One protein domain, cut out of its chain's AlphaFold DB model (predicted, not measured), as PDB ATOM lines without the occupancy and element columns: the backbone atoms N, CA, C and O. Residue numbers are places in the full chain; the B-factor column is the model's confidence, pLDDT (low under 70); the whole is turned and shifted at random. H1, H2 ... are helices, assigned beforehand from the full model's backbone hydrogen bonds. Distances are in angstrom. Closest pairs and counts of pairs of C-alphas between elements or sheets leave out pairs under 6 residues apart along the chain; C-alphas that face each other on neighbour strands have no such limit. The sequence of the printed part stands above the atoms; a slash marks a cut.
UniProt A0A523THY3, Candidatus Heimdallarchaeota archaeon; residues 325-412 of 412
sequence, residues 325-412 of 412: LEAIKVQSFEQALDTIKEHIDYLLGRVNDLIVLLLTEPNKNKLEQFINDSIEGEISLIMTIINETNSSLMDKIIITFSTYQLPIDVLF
ATOM      1  N   LEU A 325     137.820   9.658-206.386       95.69
ATOM      2  CA  LEU A 325     137.635   9.423-207.821       95.69
ATOM      3  C   LEU A 325     136.799  10.495-208.511       95.69
ATOM      4  O   LEU A 325     137.146  10.935-209.606       95.69
ATOM      5  N   GLU A 326     135.700  10.913-207.887       95.81
ATOM      6  CA  GLU A 326     134.855  11.992-208.396       95.81
ATOM      7  C   GLU A 326     135.648  13.301-208.519       95.81
ATOM      8  O   GLU A 326     135.496  14.007-209.516       95.81
ATOM      9  N   ALA A 327     136.531  13.586-207.556       95.94
ATOM     10  CA  ALA A 327     137.359  14.786-207.556       95.94
ATOM     11  C   ALA A 327     138.364  14.810-208.718       95.94
ATOM     12  O   ALA A 327     138.529  15.856-209.341       95.94
ATOM     13  N   ILE A 328     138.989  13.675-209.057       96.19
ATOM     14  CA  ILE A 328     140.020  13.622-210.111       96.19
ATOM     15  C   ILE A 328     139.465  13.432-211.531       96.19
ATOM     16  O   ILE A 328     140.177  13.678-212.501       96.19
ATOM     17  N   LYS A 329     138.200  13.018-211.688       93.81
ATOM     18  CA  LYS A 329     137.630  12.582-212.980       93.81
ATOM     19  C   LYS A 329     137.681  13.627-214.102       93.81
ATOM     20  O   LYS A 329     137.678  13.265-215.274       93.81
ATOM     21  N   VAL A 330     137.675  14.908-213.750       91.19
ATOM     22  CA  VAL A 330     137.616  16.039-214.697       91.19
ATOM     23  C   VAL A 330     138.872  16.909-214.669       91.19
ATOM     24  O   VAL A 330     138.874  18.013-215.212       91.19
ATOM     25  N   GLN A 331     139.925  16.445-214.001       93.62
ATOM     26  CA  GLN A 331     141.143  17.211-213.784       93.62
ATOM     27  C   GLN A 331     142.234  16.832-214.788       93.62
ATOM     28  O   GLN A 331     142.244  15.733-215.342       93.62
ATOM     29  N   SER A 332     143.178  17.749-215.011       92.75
ATOM     30  CA  SER A 332     144.434  17.398-215.685       92.75
ATOM     31  C   SER A 332     145.253  16.426-214.830       92.75
ATOM     32  O   SER A 332     145.030  16.309-213.627       92.75
ATOM     33  N   PHE A 333     146.224  15.744-215.441       88.88
ATOM     34  CA  PHE A 333     147.061  14.769-214.740       88.88
ATOM     35  C   PHE A 333     147.751  15.361-213.496       88.88
ATOM     36  O   PHE A 333     147.644  14.787-212.419       88.88
ATOM     37  N   GLU A 334     148.375  16.537-213.612       90.56
ATOM     38  CA  GLU A 334     149.054  17.209-212.489       90.56
ATOM     39  C   GLU A 334     148.080  17.577-211.359       90.56
ATOM     40  O   GLU A 334     148.337  17.285-210.195       90.56
ATOM     41  N   GLN A 335     146.916  18.133-211.704       94.88
ATOM     42  CA  GLN A 335     145.874  18.468-210.727       94.88
ATOM     43  C   GLN A 335     145.324  17.223-210.019       94.88
ATOM     44  O   GLN A 335     145.069  17.258-208.814       94.88
ATOM     45  N   ALA A 336     145.170  16.117-210.755       93.88
ATOM     46  CA  ALA A 336     144.745  14.847-210.186       93.88
ATOM     47  C   ALA A 336     145.777  14.321-209.179       93.88
ATOM     48  O   ALA A 336     145.384  13.846-208.114       93.88
ATOM     49  N   LEU A 337     147.078  14.449-209.468       89.75
ATOM     50  CA  LEU A 337     148.140  14.089-208.524       89.75
ATOM     51  C   LEU A 337     148.100  14.937-207.253       89.75
ATOM     52  O   LEU A 337     148.177  14.378-206.158       89.75
ATOM     53  N   ASP A 338     147.941  16.255-207.388       91.00
ATOM     54  CA  ASP A 338     147.812  17.154-206.239       91.00
ATOM     55  C   ASP A 338     146.586  16.785-205.392       91.00
ATOM     56  O   ASP A 338     146.694  16.625-204.178       91.00
ATOM     57  N   THR A 339     145.447  16.520-206.034       95.44
ATOM     58  CA  THR A 339     144.217  16.089-205.355       95.44
ATOM     59  C   THR A 339     144.400  14.754-204.628       95.44
ATOM     60  O   THR A 339     143.963  14.614-203.484       95.44
ATOM     61  N   ILE A 340     145.046  13.765-205.259       91.94
ATOM     62  CA  ILE A 340     145.346  12.467-204.630       91.94
ATOM     63  C   ILE A 340     146.226  12.673-203.402       91.94
ATOM     64  O   ILE A 340     145.927  12.134-202.336       91.94
ATOM     65  N   LYS A 341     147.280  13.479-203.535       88.50
ATOM     66  CA  LYS A 341     148.190  13.787-202.438       88.50
ATOM     67  C   LYS A 341     147.459  14.455-201.274       88.50
ATOM     68  O   LYS A 341     147.601  13.992-200.151       88.50
ATOM     69  N   GLU A 342     146.635  15.468-201.536       92.62
ATOM     70  CA  GLU A 342     145.839  16.146-200.505       92.62
ATOM     71  C   GLU A 342     144.919  15.177-199.747       92.62
ATOM     72  O   GLU A 342     144.818  15.247-198.522       92.62
ATOM     73  N   HIS A 343     144.279  14.235-200.448       93.62
ATOM     74  CA  HIS A 343     143.415  13.235-199.811       93.62
ATOM     75  C   HIS A 343     144.206  12.218-198.981       93.62
ATOM     76  O   HIS A 343     143.754  11.827-197.903       93.62
ATOM     77  N   ILE A 344     145.381  11.790-199.453       88.56
ATOM     78  CA  ILE A 344     146.268  10.898-198.694       88.56
ATOM     79  C   ILE A 344     146.797  11.615-197.446       88.56
ATOM     80  O   ILE A 344     146.729  11.056-196.352       88.56
ATOM     81  N   ASP A 345     147.258  12.858-197.581       86.31
ATOM     82  CA  ASP A 345     147.753  13.671-196.467       86.31
ATOM     83  C   ASP A 345     146.646  13.914-195.427       86.31
ATOM     84  O   ASP A 345     146.888  13.797-194.223       86.31
ATOM     85  N   TYR A 346     145.412  14.166-195.876       94.44
ATOM     86  CA  TYR A 346     144.239  14.230-195.004       94.44
ATOM     87  C   TYR A 346     144.039  12.923-194.225       94.44
ATOM     88  O   TYR A 346     143.941  12.958-192.998       94.44
ATOM     89  N   LEU A 347     144.032  11.770-194.904       91.94
ATOM     90  CA  LEU A 347     143.835  10.465-194.266       91.94
ATOM     91  C   LEU A 347     144.918  10.180-193.212       91.94
ATOM     92  O   LEU A 347     144.608   9.732-192.108       91.94
ATOM     93  N   LEU A 348     146.182  10.488-193.513       87.56
ATOM     94  CA  LEU A 348     147.295  10.340-192.569       87.56
ATOM     95  C   LEU A 348     147.187  11.308-191.381       87.56
ATOM     96  O   LEU A 348     147.484  10.929-190.246       87.56
ATOM     97  N   GLY A 349     146.712  12.535-191.611       89.75
ATOM     98  CA  GLY A 349     146.376  13.477-190.543       89.75
ATOM     99  C   GLY A 349     145.318  12.906-189.595       89.75
ATOM    100  O   GLY A 349     145.505  12.922-188.380       89.75
ATOM    101  N   ARG A 350     144.263  12.297-190.148       95.12
ATOM    102  CA  ARG A 350     143.180  11.654-189.385       95.12
ATOM    103  C   ARG A 350     143.655  10.435-188.593       95.12
ATOM    104  O   ARG A 350     143.230  10.251-187.452       95.12
ATOM    105  N   VAL A 351     144.577   9.642-189.148       90.19
ATOM    106  CA  VAL A 351     145.277   8.574-188.411       90.19
ATOM    107  C   VAL A 351     145.991   9.152-187.189       90.19
ATOM    108  O   VAL A 351     145.795   8.667-186.074       90.19
ATOM    109  N   ASN A 352     146.778  10.215-187.370       89.00
ATOM    110  CA  ASN A 352     147.507  10.846-186.273       89.00
ATOM    111  C   ASN A 352     146.569  11.447-185.212       89.00
ATOM    112  O   ASN A 352     146.805  11.260-184.019       89.00
ATOM    113  N   ASP A 353     145.484  12.106-185.623       94.06
ATOM    114  CA  ASP A 353     144.471  12.647-184.710       94.06
ATOM    115  C   ASP A 353     143.893  11.553-183.804       94.06
ATOM    116  O   ASP A 353     143.796  11.732-182.586       94.06
ATOM    117  N   LEU A 354     143.557  10.391-184.374       93.88
ATOM    118  CA  LEU A 354     143.040   9.267-183.602       93.88
ATOM    119  C   LEU A 354     144.087   8.695-182.639       93.88
ATOM    120  O   LEU A 354     143.772   8.437-181.476       93.88
ATOM    121  N   ILE A 355     145.337   8.541-183.087       89.69
ATOM    122  CA  ILE A 355     146.446   8.101-182.229       89.69
ATOM    123  C   ILE A 355     146.593   9.048-181.032       89.69
ATOM    124  O   ILE A 355     146.651   8.591-179.888       89.69
ATOM    125  N   VAL A 356     146.605  10.362-181.268       91.12
ATOM    126  CA  VAL A 356     146.700  11.371-180.206       91.12
ATOM    127  C   VAL A 356     145.524  11.242-179.240       91.12
ATOM    128  O   VAL A 356     145.758  11.125-178.036       91.12
ATOM    129  N   LEU A 357     144.287  11.166-179.742       93.12
ATOM    130  CA  LEU A 357     143.085  10.996-178.914       93.12
ATOM    131  C   LEU A 357     143.155   9.761-178.004       93.12
ATOM    132  O   LEU A 357     142.676   9.807-176.872       93.12
ATOM    133  N   LEU A 358     143.759   8.668-178.472       90.94
ATOM    134  CA  LEU A 358     143.914   7.434-177.699       90.94
ATOM    135  C   LEU A 358     145.051   7.506-176.676       90.94
ATOM    136  O   LEU A 358     145.020   6.797-175.665       90.94
ATOM    137  N   LEU A 359     146.090   8.302-176.933       88.56
ATOM    138  CA  LEU A 359     147.250   8.434-176.049       88.56
ATOM    139  C   LEU A 359     147.049   9.502-174.964       88.56
ATOM    140  O   LEU A 359     147.484   9.285-173.835       88.56
ATOM    141  N   THR A 360     146.362  10.607-175.258       86.25
ATOM    142  CA  THR A 360     146.134  11.725-174.325       86.25
ATOM    143  C   THR A 360     144.805  11.590-173.579       86.25
ATOM    144  O   THR A 360     143.921  12.419-173.767       86.25
ATOM    145  N   GLU A 361     144.659  10.536-172.770       84.94
ATOM    146  CA  GLU A 361     143.438  10.202-172.006       84.94
ATOM    147  C   GLU A 361     142.155  10.181-172.866       84.94
ATOM    148  O   GLU A 361     141.521  11.220-173.091       84.94
ATOM    149  N   PRO A 362     141.729   9.002-173.351       84.38
ATOM    150  CA  PRO A 362     140.615   8.930-174.281       84.38
ATOM    151  C   PRO A 362     139.335   9.502-173.657       84.38
ATOM    152  O   PRO A 362     138.997   9.253-172.502       84.38
ATOM    153  N   ASN A 363     138.621  10.313-174.435       92.94
ATOM    154  CA  ASN A 363     137.381  10.960-174.027       92.94
ATOM    155  C   ASN A 363     136.269  10.516-174.976       92.94
ATOM    156  O   ASN A 363     136.361  10.764-176.180       92.94
ATOM    157  N   LYS A 364     135.213   9.902-174.426       94.81
ATOM    158  CA  LYS A 364     134.072   9.386-175.195       94.81
ATOM    159  C   LYS A 364     133.524  10.406-176.193       94.81
ATOM    160  O   LYS A 364     133.421  10.088-177.369       94.81
ATOM    161  N   ASN A 365     133.258  11.636-175.755       96.12
ATOM    162  CA  ASN A 365     132.643  12.659-176.605       96.12
ATOM    163  C   ASN A 365     133.554  13.051-177.776       96.12
ATOM    164  O   ASN A 365     133.072  13.290-178.877       96.12
ATOM    165  N   LYS A 366     134.876  13.102-177.555       95.88
ATOM    166  CA  LYS A 366     135.840  13.403-178.626       95.88
ATOM    167  C   LYS A 366     135.956  12.254-179.627       95.88
ATOM    168  O   LYS A 366     136.092  12.514-180.815       95.88
ATOM    169  N   LEU A 367     135.895  11.008-179.156       95.81
ATOM    170  CA  LEU A 367     135.895   9.827-180.025       95.81
ATOM    171  C   LEU A 367     134.595   9.725-180.832       95.81
ATOM    172  O   LEU A 367     134.654   9.496-182.033       95.81
ATOM    173  N   GLU A 368     133.435   9.965-180.215       95.94
ATOM    174  CA  GLU A 368     132.149  10.029-180.925       95.94
ATOM    175  C   GLU A 368     132.150  11.136-181.975       95.94
ATOM    176  O   GLU A 368     131.740  10.904-183.107       95.94
ATOM    177  N   GLN A 369     132.654  12.322-181.627       96.56
ATOM    178  CA  GLN A 369     132.799  13.410-182.585       96.56
ATOM    179  C   GLN A 369     133.729  13.013-183.738       96.56
ATOM    180  O   GLN A 369     133.364  13.192-184.893       96.56
ATOM    181  N   PHE A 370     134.886  12.414-183.445       96.75
ATOM    182  CA  PHE A 370     135.804  11.929-184.474       96.75
ATOM    183  C   PHE A 370     135.120  10.946-185.435       96.75
ATOM    184  O   PHE A 370     135.305  11.066-186.646       96.75
ATOM    185  N   ILE A 371     134.324  10.008-184.908       95.50
ATOM    186  CA  ILE A 371     133.574   9.026-185.701       95.50
ATOM    187  C   ILE A 371     132.510   9.719-186.559       95.50
ATOM    188  O   ILE A 371     132.442   9.474-187.758       95.50
ATOM    189  N   ASN A 372     131.716  10.607-185.960       95.38
ATOM    190  CA  ASN A 372     130.627  11.312-186.640       95.38
ATOM    191  C   ASN A 372     131.124  12.266-187.735       95.38
ATOM    192  O   ASN A 372     130.433  12.459-188.732       95.38
ATOM    193  N   ASP A 373     132.313  12.841-187.554       96.69
ATOM    194  CA  ASP A 373     132.953  13.725-188.531       96.69
ATOM    195  C   ASP A 373     133.652  12.940-189.662       96.69
ATOM    196  O   ASP A 373     134.075  13.541-190.652       96.69
ATOM    197  N   SER A 374     133.781  11.612-189.538       95.75
ATOM    198  CA  SER A 374     134.432  10.770-190.547       95.75
ATOM    199  C   SER A 374     133.510  10.473-191.728       95.75
ATOM    200  O   SER A 374     132.307  10.245-191.589       95.75
ATOM    201  N   ILE A 375     134.091  10.415-192.921       94.88
ATOM    202  CA  ILE A 375     133.419   9.958-194.134       94.88
ATOM    203  C   ILE A 375     133.155   8.450-194.011       94.88
ATOM    204  O   ILE A 375     133.959   7.695-193.469       94.88
ATOM    205  N   GLU A 376     132.026   7.983-194.542       91.50
ATOM    206  CA  GLU A 376     131.695   6.555-194.569       91.50
ATOM    207  C   GLU A 376     132.840   5.719-195.185       91.50
ATOM    208  O   GLU A 376     133.306   5.979-196.298       91.50
ATOM    209  N   GLY A 377     133.316   4.723-194.433       88.12
ATOM    210  CA  GLY A 377     134.448   3.870-194.808       88.12
ATOM    211  C   GLY A 377     135.844   4.460-194.548       88.12
ATOM    212  O   GLY A 377     136.828   3.737-194.690       88.12
ATOM    213  N   GLU A 378     135.969   5.726-194.139       94.50
ATOM    214  CA  GLU A 378     137.256   6.342-193.768       94.50
ATOM    215  C   GLU A 378     137.867   5.655-192.539       94.50
ATOM    216  O   GLU A 378     139.056   5.345-192.524       94.50
ATOM    217  N   ILE A 379     137.047   5.347-191.528       94.88
ATOM    218  CA  ILE A 379     137.513   4.738-190.273       94.88
ATOM    219  C   ILE A 379     138.133   3.362-190.517       94.88
ATOM    220  O   ILE A 379     139.188   3.073-189.963       94.88
ATOM    221  N   SER A 380     137.546   2.551-191.397       92.25
ATOM    222  CA  SER A 380     138.096   1.242-191.775       92.25
ATOM    223  C   SER A 380     139.496   1.365-192.411       92.25
ATOM    224  O   SER A 380     140.403   0.580-192.110       92.25
ATOM    225  N   LEU A 381     139.733   2.407-193.222       91.81
ATOM    226  CA  LEU A 381     141.060   2.705-193.779       91.81
ATOM    227  C   LEU A 381     142.044   3.159-192.695       91.81
ATOM    228  O   LEU A 381     143.170   2.667-192.644       91.81
ATOM    229  N   ILE A 382     141.610   4.043-191.793       93.44
ATOM    230  CA  ILE A 382     142.411   4.503-190.648       93.44
ATOM    231  C   ILE A 382     142.830   3.315-189.774       93.44
ATOM    232  O   ILE A 382     144.004   3.201-189.424       93.44
ATOM    233  N   MET A 383     141.896   2.414-189.455       92.81
ATOM    234  CA  MET A 383     142.173   1.203-188.678       92.81
ATOM    235  C   MET A 383     143.204   0.316-189.360       92.81
ATOM    236  O   MET A 383     144.124  -0.168-188.706       92.81
ATOM    237  N   THR A 384     143.083   0.143-190.677       88.00
ATOM    238  CA  THR A 384     144.032  -0.662-191.450       88.00
ATOM    239  C   THR A 384     145.442  -0.070-191.363       88.00
ATOM    240  O   THR A 384     146.380  -0.775-191.002       88.00
ATOM    241  N   ILE A 385     145.585   1.244-191.568       85.44
ATOM    242  CA  ILE A 385     146.881   1.935-191.476       85.44
ATOM    243  C   ILE A 385     147.475   1.828-190.063       85.44
ATOM    244  O   ILE A 385     148.674   1.586-189.909       85.44
ATOM    245  N   ILE A 386     146.659   1.991-189.017       84.31
ATOM    246  CA  ILE A 386     147.122   1.848-187.629       84.31
ATOM    247  C   ILE A 386     147.572   0.414-187.353       84.31
ATOM    248  O   ILE A 386     148.632   0.230-186.766       84.31
ATOM    249  N   ASN A 387     146.817  -0.593-187.788       85.62
ATOM    250  CA  ASN A 387     147.180  -1.992-187.582       85.62
ATOM    251  C   ASN A 387     148.536  -2.340-188.218       85.62
ATOM    252  O   ASN A 387     149.353  -3.018-187.599       85.62
ATOM    253  N   GLU A 388     148.799  -1.829-189.420       77.38
ATOM    254  CA  GLU A 388     150.064  -2.052-190.129       77.38
ATOM    255  C   GLU A 388     151.251  -1.322-189.500       77.38
ATOM    256  O   GLU A 388     152.357  -1.857-189.439       77.38
ATOM    257  N   THR A 389     151.040  -0.089-189.039       78.19
ATOM    258  CA  THR A 389     152.122   0.755-188.507       78.19
ATOM    259  C   THR A 389     152.364   0.545-187.013       78.19
ATOM    260  O   THR A 389     153.484   0.731-186.536       78.19
ATOM    261  N   ASN A 390     151.333   0.163-186.261       82.12
ATOM    262  CA  ASN A 390     151.368  -0.023-184.818       82.12
ATOM    263  C   ASN A 390     150.256  -0.978-184.344       82.12
ATOM    264  O   ASN A 390     149.284  -0.566-183.705       82.12
ATOM    265  N   SER A 391     150.435  -2.274-184.601       83.38
ATOM    266  CA  SER A 391     149.488  -3.325-184.198       83.38
ATOM    267  C   SER A 391     149.151  -3.308-182.701       83.38
ATOM    268  O   SER A 391     148.005  -3.534-182.329       83.38
ATOM    269  N   SER A 392     150.098  -2.934-181.829       84.81
ATOM    270  CA  SER A 392     149.851  -2.825-180.381       84.81
ATOM    271  C   SER A 392     148.801  -1.768-180.008       84.81
ATOM    272  O   SER A 392     148.160  -1.857-178.959       84.81
ATOM    273  N   LEU A 393     148.595  -0.763-180.867       89.06
ATOM    274  CA  LEU A 393     147.574   0.256-180.658       89.06
ATOM    275  C   LEU A 393     146.167  -0.261-180.987       89.06
ATOM    276  O   LEU A 393     145.203   0.242-180.410       89.06
ATOM    277  N   MET A 394     146.032  -1.286-181.837       89.12
ATOM    278  CA  MET A 394     144.729  -1.865-182.185       89.12
ATOM    279  C   MET A 394     144.030  -2.481-180.979       89.12
ATOM    280  O   MET A 394     142.845  -2.224-180.765       89.12
ATOM    281  N   ASP A 395     144.765  -3.191-180.123       89.19
ATOM    282  CA  ASP A 395     144.212  -3.729-178.876       89.19
ATOM    283  C   ASP A 395     143.668  -2.604-177.991       89.19
ATOM    284  O   ASP A 395     142.561  -2.679-177.451       89.19
ATOM    285  N   LYS A 396     144.416  -1.497-177.897       92.06
ATOM    286  CA  LYS A 396     143.986  -0.316-177.145       92.06
ATOM    287  C   LYS A 396     142.736   0.318-177.756       92.06
ATOM    288  O   LYS A 396     141.863   0.741-176.998       92.06
ATOM    289  N   ILE A 397     142.623   0.372-179.084       92.88
ATOM    290  CA  ILE A 397     141.435   0.883-179.787       92.88
ATOM    291  C   ILE A 397     140.217   0.035-179.444       92.88
ATOM    292  O   ILE A 397     139.221   0.579-178.969       92.88
ATOM    293  N   ILE A 398     140.316  -1.285-179.600       93.00
ATOM    294  CA  ILE A 398     139.215  -2.222-179.345       93.00
ATOM    295  C   ILE A 398     138.752  -2.127-177.886       93.00
ATOM    296  O   ILE A 398     137.550  -2.016-177.618       93.00
ATOM    297  N   ILE A 399     139.690  -2.096-176.932       93.56
ATOM    298  CA  ILE A 399     139.385  -1.933-175.503       93.56
ATOM    299  C   ILE A 399     138.708  -0.584-175.244       93.56
ATOM    300  O   ILE A 399     137.716  -0.524-174.517       93.56
ATOM    301  N   THR A 400     139.207   0.495-175.848       93.69
ATOM    302  CA  THR A 400     138.668   1.850-175.659       93.69
ATOM    303  C   THR A 400     137.247   1.962-176.210       93.69
ATOM    304  O   THR A 400     136.354   2.443-175.512       93.69
ATOM    305  N   PHE A 401     137.004   1.460-177.424       94.50
ATOM    306  CA  PHE A 401     135.679   1.435-178.045       94.50
ATOM    307  C   PHE A 401     134.695   0.605-177.221       94.50
ATOM    308  O   PHE A 401     133.593   1.071-176.934       94.50
ATOM    309  N   SER A 402     135.121  -0.569-176.746       94.62
ATOM    310  CA  SER A 402     134.305  -1.426-175.876       94.62
ATOM    311  C   SER A 402     133.975  -0.743-174.548       94.62
ATOM    312  O   SER A 402     132.827  -0.755-174.106       94.62
ATOM    313  N   THR A 403     134.964  -0.090-173.931       95.81
ATOM    314  CA  THR A 403     134.803   0.620-172.652       95.81
ATOM    315  C   THR A 403     133.798   1.764-172.767       95.81
ATOM    316  O   THR A 403     132.996   1.976-171.858       95.81
ATOM    317  N   TYR A 404     133.796   2.483-173.892       95.81
ATOM    318  CA  TYR A 404     132.875   3.597-174.130       95.81
ATOM    319  C   TYR A 404     131.569   3.210-174.831       95.81
ATOM    320  O   TYR A 404     130.715   4.083-175.016       95.81
ATOM    321  N   GLN A 405     131.377   1.923-175.147       95.00
ATOM    322  CA  GLN A 405     130.231   1.395-175.899       95.00
ATOM    323  C   GLN A 405     130.064   2.075-177.267       95.00
ATOM    324  O   GLN A 405     128.956   2.423-177.671       95.00
ATOM    325  N   LEU A 406     131.182   2.311-177.953       93.38
ATOM    326  CA  LEU A 406     131.203   2.819-179.321       93.38
ATOM    327  C   LEU A 406     130.944   1.670-180.311       93.38
ATOM    328  O   LEU A 406     131.286   0.524-180.003       93.38
ATOM    329  N   PRO A 407     130.355   1.948-181.487       89.31
ATOM    330  CA  PRO A 407     130.073   0.928-182.493       89.31
ATOM    331  C   PRO A 407     131.379   0.318-183.026       89.31
ATOM    332  O   PRO A 407     132.171   0.984-183.692       89.31
ATOM    333  N   ILE A 408     131.627  -0.948-182.679       89.38
ATOM    334  CA  ILE A 408     132.836  -1.696-183.068       89.38
ATOM    335  C   ILE A 408     132.790  -2.075-184.553       89.38
ATOM    336  O   ILE A 408     133.826  -2.177-185.197       89.38
ATOM    337  N   ASP A 409     131.594  -2.251-185.108       87.44
ATOM    338  CA  ASP A 409     131.347  -2.542-186.520       87.44
ATOM    339  C   ASP A 409     131.892  -1.458-187.456       87.44
ATOM    340  O   ASP A 409     132.333  -1.767-188.555       87.44
ATOM    341  N   VAL A 410     131.966  -0.207-186.994       86.06
ATOM    342  CA  VAL A 410     132.526   0.917-187.764       86.06
ATOM    343  C   VAL A 410     134.047   0.793-187.966       86.06
ATOM    344  O   VAL A 410     134.619   1.476-188.818       86.06
ATOM    345  N   LEU A 411     134.719  -0.078-187.206       84.94
ATOM    346  CA  LEU A 411     136.159  -0.310-187.320       84.94
ATOM    347  C   LEU A 411     136.550  -1.201-188.514       84.94
ATOM    348  O   LEU A 411     137.731  -1.213-188.860       84.94
ATOM    349  N   PHE A 412     135.610  -1.940-189.122       80.88
ATOM    350  CA  PHE A 412     135.909  -3.022-190.074       80.88
ATOM    351  C   PHE A 412     135.433  -2.741-191.500       80.88
ATOM    352  O   PHE A 412     134.267  -2.345-191.691       80.88
TER     353      PHE A 412
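This is residues 325 to 412 of the 412 residues of a protein of Candidatus Heimdallarchaeota archaeon (UniProt A0A523THY3). What is the main picture? One long helix, H2, is the spine; H3, H4 and H5 pack on its last half, mostly crossed, and tiny H1 folds back near its beginning. What makes it up? The 88 printed residues include five named helices, H1 to H5, and no named strand: all helix, only just loose, close to compact, with radius of gyration of the C-alphas 14.8 A and spans 47 by 23 by 21 A.

Where is H2? H2, residues 333 to 359, runs 39.2 A from C-alpha 333 at (147.061, 14.769, -214.740) to C-alpha 359 at (147.250, 8.434, -176.049). And the others? H1 is residues 325 to 328, H3 364 to 372, H4 378 to 389, H5 391 to 404.

What touches the hub, H2? H4 touches its residues 347 to 351 alone, about perpendicular at 73 degrees; the closest C-alphas, Val 351 and Ile 382, are 5.5 A apart. H3 only just touches, with 3 pairs of C-alphas within 8 A, in a helical hairpin. H1 touches it too, with 6 pairs of C-alphas within 8 A, and H5 only just touches it, with 3 pairs. Are the backbones whole? Every O i to N i+4 pair is within hydrogen-bond range in H2, H3 and H4, and 8 of 10 in H5.

How long? The farthest C-alphas, Ser 332 and Thr 403, are 47.2 A apart. Any cut? The printed part has no cut, its four links are tight, and no printed residue is under 70 in pLDDT.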